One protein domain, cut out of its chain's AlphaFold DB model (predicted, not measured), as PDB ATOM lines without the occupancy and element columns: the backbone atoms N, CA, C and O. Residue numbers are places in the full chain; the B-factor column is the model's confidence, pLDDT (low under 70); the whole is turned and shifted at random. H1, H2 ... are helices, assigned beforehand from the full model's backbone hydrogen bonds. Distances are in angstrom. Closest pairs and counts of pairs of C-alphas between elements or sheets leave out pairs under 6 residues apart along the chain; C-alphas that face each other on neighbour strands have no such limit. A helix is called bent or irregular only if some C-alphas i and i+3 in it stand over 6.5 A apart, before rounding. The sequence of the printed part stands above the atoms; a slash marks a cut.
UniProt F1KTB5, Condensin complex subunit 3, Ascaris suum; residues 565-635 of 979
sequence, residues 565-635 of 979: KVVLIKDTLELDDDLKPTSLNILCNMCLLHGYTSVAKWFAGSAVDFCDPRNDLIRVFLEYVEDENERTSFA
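AT A GLANCE: This is residues 565 to 635 of the 979 residues of the protein "Condensin complex subunit 3" of Ascaris suum (UniProt F1KTB5). The long helix H2 makes one side of the domain; H1 folds back beside its first half, and H4 runs lengthwise on another side, so placed that the centres of H1, H2 and H4 make a triangle. H3 lies across H1 and H2 near one end of this group, and the short H5 folds back from H4 beside the first half of H2 at the other end. The long link from H3 to H4, residues 605 to 616, makes a wide loop at the H3 end. The printed part has 71 residues with five named helices, H1 to H5 in order, and no named strand; the class is all helix. The whole is compact, with a radius of gyration of the C-alphas of 11.6 A, and rounded, with spans of 33 by 25 by 18 A.

HOW THE PARTS SIT: H2, residues 577 to 594, forms a helical hairpin with H1, residues 565 to 575. They touch, with H2 using residues 579 to 587 alone; the closest C-alphas, of Leu 573 and Lys 580, are 5.3 A apart, and the tilt is shallow at 27 degrees, opposite ways. With residues 580 to 585 alone H2 touches H5, residues 630 to 635, at a shallow tilt of 13 degrees, the same way; the closest C-alphas, of Pro 581 and Thr 632, are 4.7 A apart. With residues 587 to 591 alone it touches H3, residues 596 to 604, at a steep tilt of 46 degrees, opposite ways; the closest C-alphas, of Cys 591 and Val 599, are 5.8 A apart. H2 and H4, residues 617 to 626, are close but not clearly touching; their closest C-alphas, of Leu 584 and Phe 621, are 7.2 A apart. H3 also touches H1 at a steep tilt of 62 degrees, with the C-alphas of Val 566 and Phe 603 closest at 5.9 A. H3 and H4 only just touch, with 3 pairs of C-alphas within 8 A, the closest those of Ala 600 and Leu 617 at 5.5 A, and stand about perpendicular at 87 degrees. H4 and H5 touch only at the corner, with the C-alphas of Val 625 and Ser 633 closest at 4.7 A. H1 is apart from H4 and H5, and H3 is apart from H5. Every O i to N i+4 pair is within hydrogen-bond range in H3 and H5; the counts are 6 of 7 in H1, 12 of 14 in H2 and 3 of 6 in H4.

IN THESE COORDINATES: H2 measures 26.0 A from first to last C-alpha, from C-alpha 577 at (-26.971, -0.968, -19.916) to C-alpha 594 at (-22.212, -10.399, 3.853). It is irregular: C-alphas 578 and 581 are 7.2 A apart. H4 measures 16.2 A and is only just irregular, with C-alphas 623 and 626 6.8 A apart. H1 measures 15.1 A and begins at C-alpha 565, (-24.159, 1.823, -2.485). H3 measures 12.1 A, and H5 measures 8.5 A, ending at C-alpha 635, (-22.856, -12.227, -15.594).

THE WHOLE: The two C-alphas farthest apart, of Val 608 and Glu 630, are 34.1 A apart. The printed part has no cut. The link from H3 to H4 is long, with 12 residues; the links H1 to H2, H2 to H3 and H4 to H5 are tight. Mean pLDDT of the printed part is 87.0, and residues 606 to 614 are under 70.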
ATOM      1  N   LYS A 565     -24.441   2.043  -1.063       92.12
ATOM      2  CA  LYS A 565     -24.159   1.823  -2.485       92.12
ATOM      3  C   LYS A 565     -25.054   0.760  -3.121       92.12
ATOM      4  O   LYS A 565     -25.287   0.846  -4.317       92.12
ATOM      5  N   VAL A 566     -25.632  -0.176  -2.363       92.12
ATOM      6  CA  VAL A 566     -26.642  -1.118  -2.891       92.12
ATOM      7  C   VAL A 566     -27.853  -0.387  -3.475       92.12
ATOM      8  O   VAL A 566     -28.355  -0.799  -4.519       92.12
ATOM      9  N   VAL A 567     -28.291   0.713  -2.853       86.00
ATOM     10  CA  VAL A 567     -29.397   1.531  -3.376       86.00
ATOM     11  C   VAL A 567     -29.012   2.160  -4.716       86.00
ATOM     12  O   VAL A 567     -29.764   2.051  -5.676       86.00
ATOM     13  N   LEU A 568     -27.803   2.721  -4.811       90.62
ATOM     14  CA  LEU A 568     -27.284   3.263  -6.069       90.62
ATOM     15  C   LEU A 568     -27.183   2.183  -7.158       90.62
ATOM     16  O   LEU A 568     -27.565   2.426  -8.295       90.62
ATOM     17  N   ILE A 569     -26.699   0.983  -6.819       92.19
ATOM     18  CA  ILE A 569     -26.573  -0.130  -7.772       92.19
ATOM     19  C   ILE A 569     -27.934  -0.558  -8.319       92.19
ATOM     20  O   ILE A 569     -28.039  -0.879  -9.502       92.19
ATOM     21  N   LYS A 570     -28.974  -0.544  -7.482       89.50
ATOM     22  CA  LYS A 570     -30.341  -0.825  -7.918       89.50
ATOM     23  C   LYS A 570     -30.806   0.166  -8.984       89.50
ATOM     24  O   LYS A 570     -31.279  -0.271 -10.026       89.50
ATOM     25  N   ASP A 571     -30.617   1.461  -8.751       89.12
ATOM     26  CA  ASP A 571     -31.001   2.495  -9.717       89.12
ATOM     27  C   ASP A 571     -30.174   2.375 -11.012       89.12
ATOM     28  O   ASP A 571     -30.708   2.482 -12.114       89.12
ATOM     29  N   THR A 572     -28.874   2.072 -10.907       90.88
ATOM     30  CA  THR A 572     -27.990   1.886 -12.070       90.88
ATOM     31  C   THR A 572     -28.415   0.719 -12.965       90.88
ATOM     32  O   THR A 572     -28.306   0.835 -14.184       90.88
ATOM     33  N   LEU A 573     -28.918  -0.386 -12.397       90.62
ATOM     34  CA  LEU A 573     -29.400  -1.536 -13.176       90.62
ATOM     35  C   LEU A 573     -30.542  -1.165 -14.136       90.62
ATOM     36  O   LEU A 573     -30.656  -1.780 -15.194       90.62
ATOM     37  N   GLU A 574     -31.364  -0.172 -13.787       86.75
ATOM     38  CA  GLU A 574     -32.474   0.300 -14.627       86.75
ATOM     39  C   GLU A 574     -32.042   1.368 -15.651       86.75
ATOM     40  O   GLU A 574     -32.718   1.548 -16.664       86.75
ATOM     41  N   LEU A 575     -30.940   2.085 -15.396       88.62
ATOM     42  CA  LEU A 575     -30.565   3.300 -16.133       88.62
ATOM     43  C   LEU A 575     -29.407   3.127 -17.130       88.62
ATOM     44  O   LEU A 575     -29.404   3.820 -18.147       88.62
ATOM     45  N   ASP A 576     -28.418   2.271 -16.846       89.44
ATOM     46  CA  ASP A 576     -27.196   2.141 -17.662       89.44
ATOM     47  C   ASP A 576     -26.927   0.677 -18.058       89.44
ATOM     48  O   ASP A 576     -26.484  -0.146 -17.248       89.44
ATOM     49  N   ASP A 577     -27.163   0.366 -19.337       89.75
ATOM     50  CA  ASP A 577     -26.971  -0.968 -19.916       89.75
ATOM     51  C   ASP A 577     -25.510  -1.447 -19.873       89.75
ATOM     52  O   ASP A 577     -25.263  -2.643 -19.684       89.75
ATOM     53  N   ASP A 578     -24.533  -0.539 -19.992       90.69
ATOM     54  CA  ASP A 578     -23.106  -0.885 -19.965       90.69
ATOM     55  C   ASP A 578     -22.660  -1.309 -18.557       90.69
ATOM     56  O   ASP A 578     -21.731  -2.108 -18.395       90.69
ATOM     57  N   LEU A 579     -23.333  -0.792 -17.522       93.88
ATOM     58  CA  LEU A 579     -23.030  -1.072 -16.120       93.88
ATOM     59  C   LEU A 579     -23.782  -2.280 -15.558       93.88
ATOM     60  O   LEU A 579     -23.428  -2.733 -14.464       93.88
ATOM     61  N   LYS A 580     -24.761  -2.851 -16.272       95.00
ATOM     62  CA  LYS A 580     -25.518  -4.029 -15.810       95.00
ATOM     63  C   LYS A 580     -24.622  -5.216 -15.423       95.00
ATOM     64  O   LYS A 580     -24.741  -5.681 -14.285       95.00
ATOM     65  N   PRO A 581     -23.666  -5.683 -16.258       95.69
ATOM     66  CA  PRO A 581     -22.809  -6.814 -15.890       95.69
ATOM     67  C   PRO A 581     -21.985  -6.536 -14.628       95.69
ATOM     68  O   PRO A 581     -21.826  -7.404 -13.767       95.69
ATOM     69  N   THR A 582     -21.463  -5.316 -14.500       95.62
ATOM     70  CA  THR A 582     -20.655  -4.888 -13.351       95.62
ATOM     71  C   THR A 582     -21.498  -4.808 -12.081       95.62
ATOM     72  O   THR A 582     -21.092  -5.314 -11.038       95.62
ATOM     73  N   SER A 583     -22.703  -4.249 -12.180       96.06
ATOM     74  CA  SER A 583     -23.669  -4.116 -11.086       96.06
ATOM     75  C   SER A 583     -24.074  -5.472 -10.508       96.06
ATOM     76  O   SER A 583     -24.001  -5.673  -9.294       96.06
ATOM     77  N   LEU A 584     -24.409  -6.436 -11.374       96.62
ATOM     78  CA  LEU A 584     -24.737  -7.807 -10.968       96.62
ATOM     79  C   LEU A 584     -23.561  -8.480 -10.249       96.62
ATOM     80  O   LEU A 584     -23.741  -9.078  -9.186       96.62
ATOM     81  N   ASN A 585     -22.341  -8.326 -10.775       96.88
ATOM     82  CA  ASN A 585     -21.140  -8.866 -10.140       96.88
ATOM     83  C   ASN A 585     -20.881  -8.251  -8.757       96.88
ATOM     84  O   ASN A 585     -20.525  -8.977  -7.827       96.88
ATOM     85  N   ILE A 586     -21.073  -6.938  -8.589       95.88
ATOM     86  CA  ILE A 586     -20.905  -6.273  -7.289       95.88
ATOM     87  C   ILE A 586     -21.940  -6.790  -6.285       95.88
ATOM     88  O   ILE A 586     -21.557  -7.177  -5.181       95.88
ATOM     89  N   LEU A 587     -23.220  -6.875  -6.666       95.88
ATOM     90  CA  LEU A 587     -24.275  -7.421  -5.801       95.88
ATOM     91  C   LEU A 587     -23.990  -8.872  -5.404       95.88
ATOM     92  O   LEU A 587     -24.131  -9.230  -4.234       95.88
ATOM     93  N   CYS A 588     -23.542  -9.700  -6.351       96.69
ATOM     94  CA  CYS A 588     -23.154 -11.078  -6.073       96.69
ATOM     95  C   CYS A 588     -21.983 -11.134  -5.087       96.69
ATOM     96  O   CYS A 588     -22.046 -11.868  -4.104       96.69
ATOM     97  N   ASN A 589     -20.931 -10.339  -5.297       95.50
ATOM     98  CA  ASN A 589     -19.777 -10.304  -4.397       95.50
ATOM     99  C   ASN A 589     -20.158  -9.821  -2.988       95.50
ATOM    100  O   ASN A 589     -19.707 -10.400  -2.001       95.50
ATOM    101  N   MET A 590     -21.046  -8.827  -2.877       94.56
ATOM    102  CA  MET A 590     -21.605  -8.400  -1.591       94.56
ATOM    103  C   MET A 590     -22.393  -9.527  -0.916       94.56
ATOM    104  O   MET A 590     -22.257  -9.712   0.293       94.56
ATOM    105  N   CYS A 591     -23.183 -10.305  -1.666       94.62
ATOM    106  CA  CYS A 591     -23.911 -11.460  -1.128       94.62
ATOM    107  C   CYS A 591     -22.957 -12.546  -0.625       94.62
ATOM    108  O   CYS A 591     -23.164 -13.077   0.462       94.62
ATOM    109  N   LEU A 592     -21.893 -12.841  -1.376       94.62
ATOM    110  CA  LEU A 592     -20.880 -13.823  -0.979       94.62
ATOM    111  C   LEU A 592     -20.116 -13.390   0.285       94.62
ATOM    112  O   LEU A 592     -19.700 -14.240   1.069       94.62
ATOM    113  N   LEU A 593     -19.943 -12.081   0.502       92.69
ATOM    114  CA  LEU A 593     -19.232 -11.539   1.663       92.69
ATOM    115  C   LEU A 593     -20.124 -11.371   2.907       92.69
ATOM    116  O   LEU A 593     -19.721 -11.750   4.007       92.69
ATOM    117  N   HIS A 594     -21.315 -10.787   2.751       91.31
ATOM    118  CA  HIS A 594     -22.212 -10.399   3.853       91.31
ATOM    119  C   HIS A 594     -23.406 -11.353   4.060       91.31
ATOM    120  O   HIS A 594     -24.200 -11.162   4.991       91.31
ATOM    121  N   GLY A 595     -23.534 -12.379   3.214       91.50
ATOM    122  CA  GLY A 595     -24.664 -13.306   3.153       91.50
ATOM    123  C   GLY A 595     -25.842 -12.740   2.357       91.50
ATOM    124  O   GLY A 595     -26.182 -11.556   2.475       91.50
ATOM    125  N   TYR A 596     -26.526 -13.595   1.591       91.81
ATOM    126  CA  TYR A 596     -27.623 -13.162   0.708       91.81
ATOM    127  C   TYR A 596     -28.747 -12.451   1.477       91.81
ATOM    128  O   TYR A 596     -29.257 -11.421   1.044       91.81
ATOM    129  N   THR A 597     -29.111 -12.949   2.667       89.81
ATOM    130  CA  THR A 597     -30.215 -12.384   3.470       89.81
ATOM    131  C   THR A 597     -29.980 -10.924   3.861       89.81
ATOM    132  O   THR A 597     -30.940 -10.164   3.981       89.81
ATOM    133  N   SER A 598     -28.729 -10.532   4.108       89.12
ATOM    134  CA  SER A 598     -28.382  -9.163   4.501       89.12
ATOM    135  C   SER A 598     -28.512  -8.224   3.307       89.12
ATOM    136  O   SER A 598     -29.219  -7.222   3.383       89.12
ATOM    137  N   VAL A 599     -27.917  -8.607   2.176       91.69
ATOM    138  CA  VAL A 599     -27.911  -7.797   0.952       91.69
ATOM    139  C   VAL A 599     -29.302  -7.693   0.337       91.69
ATOM    140  O   VAL A 599     -29.698  -6.605  -0.065       91.69
ATOM    141  N   ALA A 600     -30.096  -8.767   0.346       89.94
ATOM    142  CA  ALA A 600     -31.482  -8.726  -0.118       89.94
ATOM    143  C   ALA A 600     -32.332  -7.720   0.684       89.94
ATOM    144  O   ALA A 600     -33.141  -6.995   0.112       89.94
ATOM    145  N   LYS A 601     -32.105  -7.605   2.003       87.88
ATOM    146  CA  LYS A 601     -32.759  -6.573   2.830       87.88
ATOM    147  C   LYS A 601     -32.293  -5.166   2.469       87.88
ATOM    148  O   LYS A 601     -33.105  -4.249   2.462       87.88
ATOM    149  N   TRP A 602     -31.003  -4.985   2.194       90.44
ATOM    150  CA  TRP A 602     -30.461  -3.694   1.761       90.44
ATOM    151  C   TRP A 602     -31.038  -3.276   0.405       90.44
ATOM    152  O   TRP A 602     -31.435  -2.128   0.241       90.44
ATOM    153  N   PHE A 603     -31.167  -4.228  -0.519       89.06
ATOM    154  CA  PHE A 603     -31.698  -4.030  -1.866       89.06
ATOM    155  C   PHE A 603     -33.198  -3.693  -1.883       89.06
ATOM    156  O   PHE A 603     -33.647  -2.823  -2.634       89.06
ATOM    157  N   ALA A 604     -33.981  -4.330  -1.008       84.50
ATOM    158  CA  ALA A 604     -35.386  -3.977  -0.800       84.50
ATOM    159  C   ALA A 604     -35.555  -2.576  -0.170       84.50
ATOM    160  O   ALA A 604     -36.582  -1.921  -0.353       84.50
ATOM    161  N   GLY A 605     -34.536  -2.085   0.543       76.75
ATOM    162  CA  GLY A 605     -34.558  -0.798   1.229       76.75
ATOM    163  C   GLY A 605     -35.538  -0.766   2.407       76.75
ATOM    164  O   GLY A 605     -35.884  -1.783   3.001       76.75
ATOM    165  N   SER A 606     -35.993   0.437   2.772       62.25
ATOM    166  CA  SER A 606     -37.034   0.640   3.798       62.25
ATOM    167  C   SER A 606     -38.463   0.514   3.249       62.25
ATOM    168  O   SER A 606     -39.425   0.764   3.978       62.25
ATOM    169  N   ALA A 607     -38.612   0.139   1.973       53.59
ATOM    170  CA  ALA A 607     -39.908  -0.032   1.339       53.59
ATOM    171  C   ALA A 607     -40.654  -1.202   1.997       53.59
ATOM    172  O   ALA A 607     -40.184  -2.335   2.031       53.59
ATOM    173  N   VAL A 608     -41.827  -0.898   2.549       50.56
ATOM    174  CA  VAL A 608     -42.678  -1.823   3.316       50.56
ATOM    175  C   VAL A 608     -43.306  -2.908   2.421       50.56
ATOM    176  O   VAL A 608     -43.816  -3.907   2.926       50.56
ATOM    177  N   ASP A 609     -43.204  -2.766   1.098       52.28
ATOM    178  CA  ASP A 609     -43.754  -3.709   0.130       52.28
ATOM    179  C   ASP A 609     -42.706  -4.745  -0.298       52.28
ATOM    180  O   ASP A 609     -42.153  -4.709  -1.400       52.28
ATOM    181  N   PHE A 610     -42.510  -5.751   0.560       52.81
ATOM    182  CA  PHE A 610     -41.847  -7.023   0.223       52.81
ATOM    183  C   PHE A 610     -42.565  -7.807  -0.903       52.81
ATOM    184  O   PHE A 610     -42.152  -8.911  -1.247       52.81
ATOM    185  N   CYS A 611     -43.659  -7.270  -1.453       53.56
ATOM    186  CA  CYS A 611     -44.477  -7.890  -2.490       53.56
ATOM    187  C   CYS A 611     -44.195  -7.378  -3.915       53.56
ATOM    188  O   CYS A 611     -44.732  -7.976  -4.846       53.56
ATOM    189  N   ASP A 612     -43.395  -6.316  -4.118       61.28
ATOM    190  CA  ASP A 612     -42.960  -5.925  -5.473       61.28
ATOM    191  C   ASP A 612     -41.844  -6.882  -5.944       61.28
ATOM    192  O   ASP A 612     -40.789  -6.934  -5.304       61.28
ATOM    193  N   PRO A 613     -42.033  -7.631  -7.050       61.28
ATOM    194  CA  PRO A 613     -41.013  -8.520  -7.608       61.28
ATOM    195  C   PRO A 613     -39.662  -7.844  -7.871       61.28
ATOM    196  O   PRO A 613     -38.642  -8.522  -7.809       61.28
ATOM    197  N   ARG A 614     -39.641  -6.527  -8.118       63.47
ATOM    198  CA  ARG A 614     -38.418  -5.738  -8.369       63.47
ATOM    199  C   ARG A 614     -37.590  -5.467  -7.110       63.47
ATOM    200  O   ARG A 614     -36.459  -5.002  -7.198       63.47
ATOM    201  N   ASN A 615     -38.143  -5.741  -5.930       74.69
ATOM    202  CA  ASN A 615     -37.426  -5.657  -4.656       74.69
ATOM    203  C   ASN A 615     -36.823  -7.007  -4.237       74.69
ATOM    204  O   ASN A 615     -36.070  -7.058  -3.264       74.69
ATOM    205  N   ASP A 616     -37.143  -8.086  -4.957       85.19
ATOM    206  CA  ASP A 616     -36.621  -9.421  -4.695       85.19
ATOM    207  C   ASP A 616     -35.319  -9.651  -5.471       85.19
ATOM    208  O   ASP A 616     -35.313  -9.849  -6.687       85.19
ATOM    209  N   LEU A 617     -34.198  -9.622  -4.750       90.12
ATOM    210  CA  LEU A 617     -32.859  -9.669  -5.334       90.12
ATOM    211  C   LEU A 617     -32.636 -10.906  -6.222       90.12
ATOM    212  O   LEU A 617     -32.005 -10.790  -7.271       90.12
ATOM    213  N   ILE A 618     -33.168 -12.080  -5.854       90.81
ATOM    214  CA  ILE A 618     -33.002 -13.290  -6.676       90.81
ATOM    215  C   ILE A 618     -33.757 -13.184  -8.004       90.81
ATOM    216  O   ILE A 618     -33.268 -13.672  -9.024       90.81
ATOM    217  N   ARG A 619     -34.916 -12.512  -8.021       89.12
ATOM    218  CA  ARG A 619     -35.690 -12.291  -9.249       89.12
ATOM    219  C   ARG A 619     -34.992 -11.321 -10.181       89.12
ATOM    220  O   ARG A 619     -35.021 -11.559 -11.379       89.12
ATOM    221  N   VAL A 620     -34.318 -10.306  -9.641       90.75
ATOM    222  CA  VAL A 620     -33.497  -9.387 -10.442       90.75
ATOM    223  C   VAL A 620     -32.393 -10.152 -11.169       90.75
ATOM    224  O   VAL A 620     -32.238 -10.001 -12.374       90.75
ATOM    225  N   PHE A 621     -31.660 -11.038 -10.487       94.12
ATOM    226  CA  PHE A 621     -30.679 -11.887 -11.175       94.12
ATOM    227  C   PHE A 621     -31.327 -12.794 -12.230       94.12
ATOM    228  O   PHE A 621     -30.751 -12.978 -13.298       94.12
ATOM    229  N   LEU A 622     -32.504 -13.359 -11.937       93.00
ATOM    230  CA  LEU A 622     -33.223 -14.254 -12.849       93.00
ATOM    231  C   LEU A 622     -33.743 -13.531 -14.103       93.00
ATOM    232  O   LEU A 622     -33.688 -14.103 -15.187       93.00
ATOM    233  N   GLU A 623     -34.198 -12.284 -13.974       92.06
ATOM    234  CA  GLU A 623     -34.660 -11.437 -15.084       92.06
ATOM    235  C   GLU A 623     -33.574 -11.272 -16.153       92.06
ATOM    236  O   GLU A 623     -33.841 -11.409 -17.345       92.06
ATOM    237  N   TYR A 624     -32.324 -11.094 -15.723       93.88
ATOM    238  CA  TYR A 624     -31.185 -10.906 -16.621       93.88
ATOM    239  C   TYR A 624     -30.607 -12.203 -17.207       93.88
ATOM    240  O   TYR A 624     -29.669 -12.142 -17.998       93.88
ATOM    241  N   VAL A 625     -31.136 -13.388 -16.872       93.69
ATOM    242  CA  VAL A 625     -30.644 -14.670 -17.423       93.69
ATOM    243  C   VAL A 625     -30.887 -14.773 -18.933       93.69
ATOM    244  O   VAL A 625     -30.036 -15.296 -19.656       93.69
ATOM    245  N   GLU A 626     -32.013 -14.253 -19.422       89.50
ATOM    246  CA  GLU A 626     -32.402 -14.255 -20.845       89.50
ATOM    247  C   GLU A 626     -32.228 -12.879 -21.517       89.50
ATOM    248  O   GLU A 626     -32.867 -12.601 -22.529       89.50
ATOM    249  N   ASP A 627     -31.373 -12.012 -20.961       91.12
ATOM    250  CA  ASP A 627     -31.101 -10.678 -21.512       91.12
ATOM    251  C   ASP A 627     -30.484 -10.744 -22.925       91.12
ATOM    252  O   ASP A 627     -29.680 -11.633 -23.225       91.12
ATOM    253  N   GLU A 628     -30.833  -9.781 -23.789       89.06
ATOM    254  CA  GLU A 628     -30.311  -9.691 -25.161       89.06
ATOM    255  C   GLU A 628     -28.793  -9.454 -25.191       89.06
ATOM    256  O   GLU A 628     -28.102  -9.894 -26.116       89.06
ATOM    257  N   ASN A 629     -28.246  -8.778 -24.177       90.69
ATOM    258  CA  ASN A 629     -26.817  -8.560 -24.050       90.69
ATOM    259  C   ASN A 629     -26.141  -9.803 -23.455       90.69
ATOM    260  O   ASN A 629     -26.226 -10.093 -22.258       90.69
ATOM    261  N   GLU A 630     -25.361 -10.494 -24.287       91.62
ATOM    262  CA  GLU A 630     -24.625 -11.704 -23.904       91.62
ATOM    263  C   GLU A 630     -23.733 -11.525 -22.665       91.62
ATOM    264  O   GLU A 630     -23.548 -12.473 -21.898       91.62
ATOM    265  N   ARG A 631     -23.165 -10.326 -22.444       92.38
ATOM    266  CA  ARG A 631     -22.325 -10.047 -21.265       92.38
ATOM    267  C   ARG A 631     -23.159  -9.992 -19.989       92.38
ATOM    268  O   ARG A 631     -22.704 -10.488 -18.958       92.38
ATOM    269  N   THR A 632     -24.355  -9.415 -20.066       94.56
ATOM    270  CA  THR A 632     -25.307  -9.320 -18.954       94.56
ATOM    271  C   THR A 632     -25.874 -10.695 -18.623       94.56
ATOM    272  O   THR A 632     -25.783 -11.118 -17.471       94.56
ATOM    273  N   SER A 633     -26.322 -11.444 -19.639       94.38
ATOM    274  CA  SER A 633     -26.782 -12.830 -19.479       94.38
ATOM    275  C   SER A 633     -25.703 -13.728 -18.870       94.38
ATOM    276  O   SER A 633     -25.964 -14.470 -17.917       94.38
ATOM    277  N   PHE A 634     -24.456 -13.613 -19.345       95.69
ATOM    278  CA  PHE A 634     -23.334 -14.346 -18.766       95.69
ATOM    279  C   PHE A 634     -23.098 -13.982 -17.296       95.69
ATOM    280  O   PHE A 634     -22.977 -14.882 -16.465       95.69
ATOM    281  N   ALA A 635     -23.059 -12.686 -16.964       96.19
ATOM    282  CA  ALA A 635     -22.856 -12.227 -15.594       96.19
ATOM    283  C   ALA A 635     -23.974 -12.708 -14.657       96.19
ATOM    284  O   ALA A 635     -23.675 -13.203 -13.573       96.19
TER     285      ALA A 635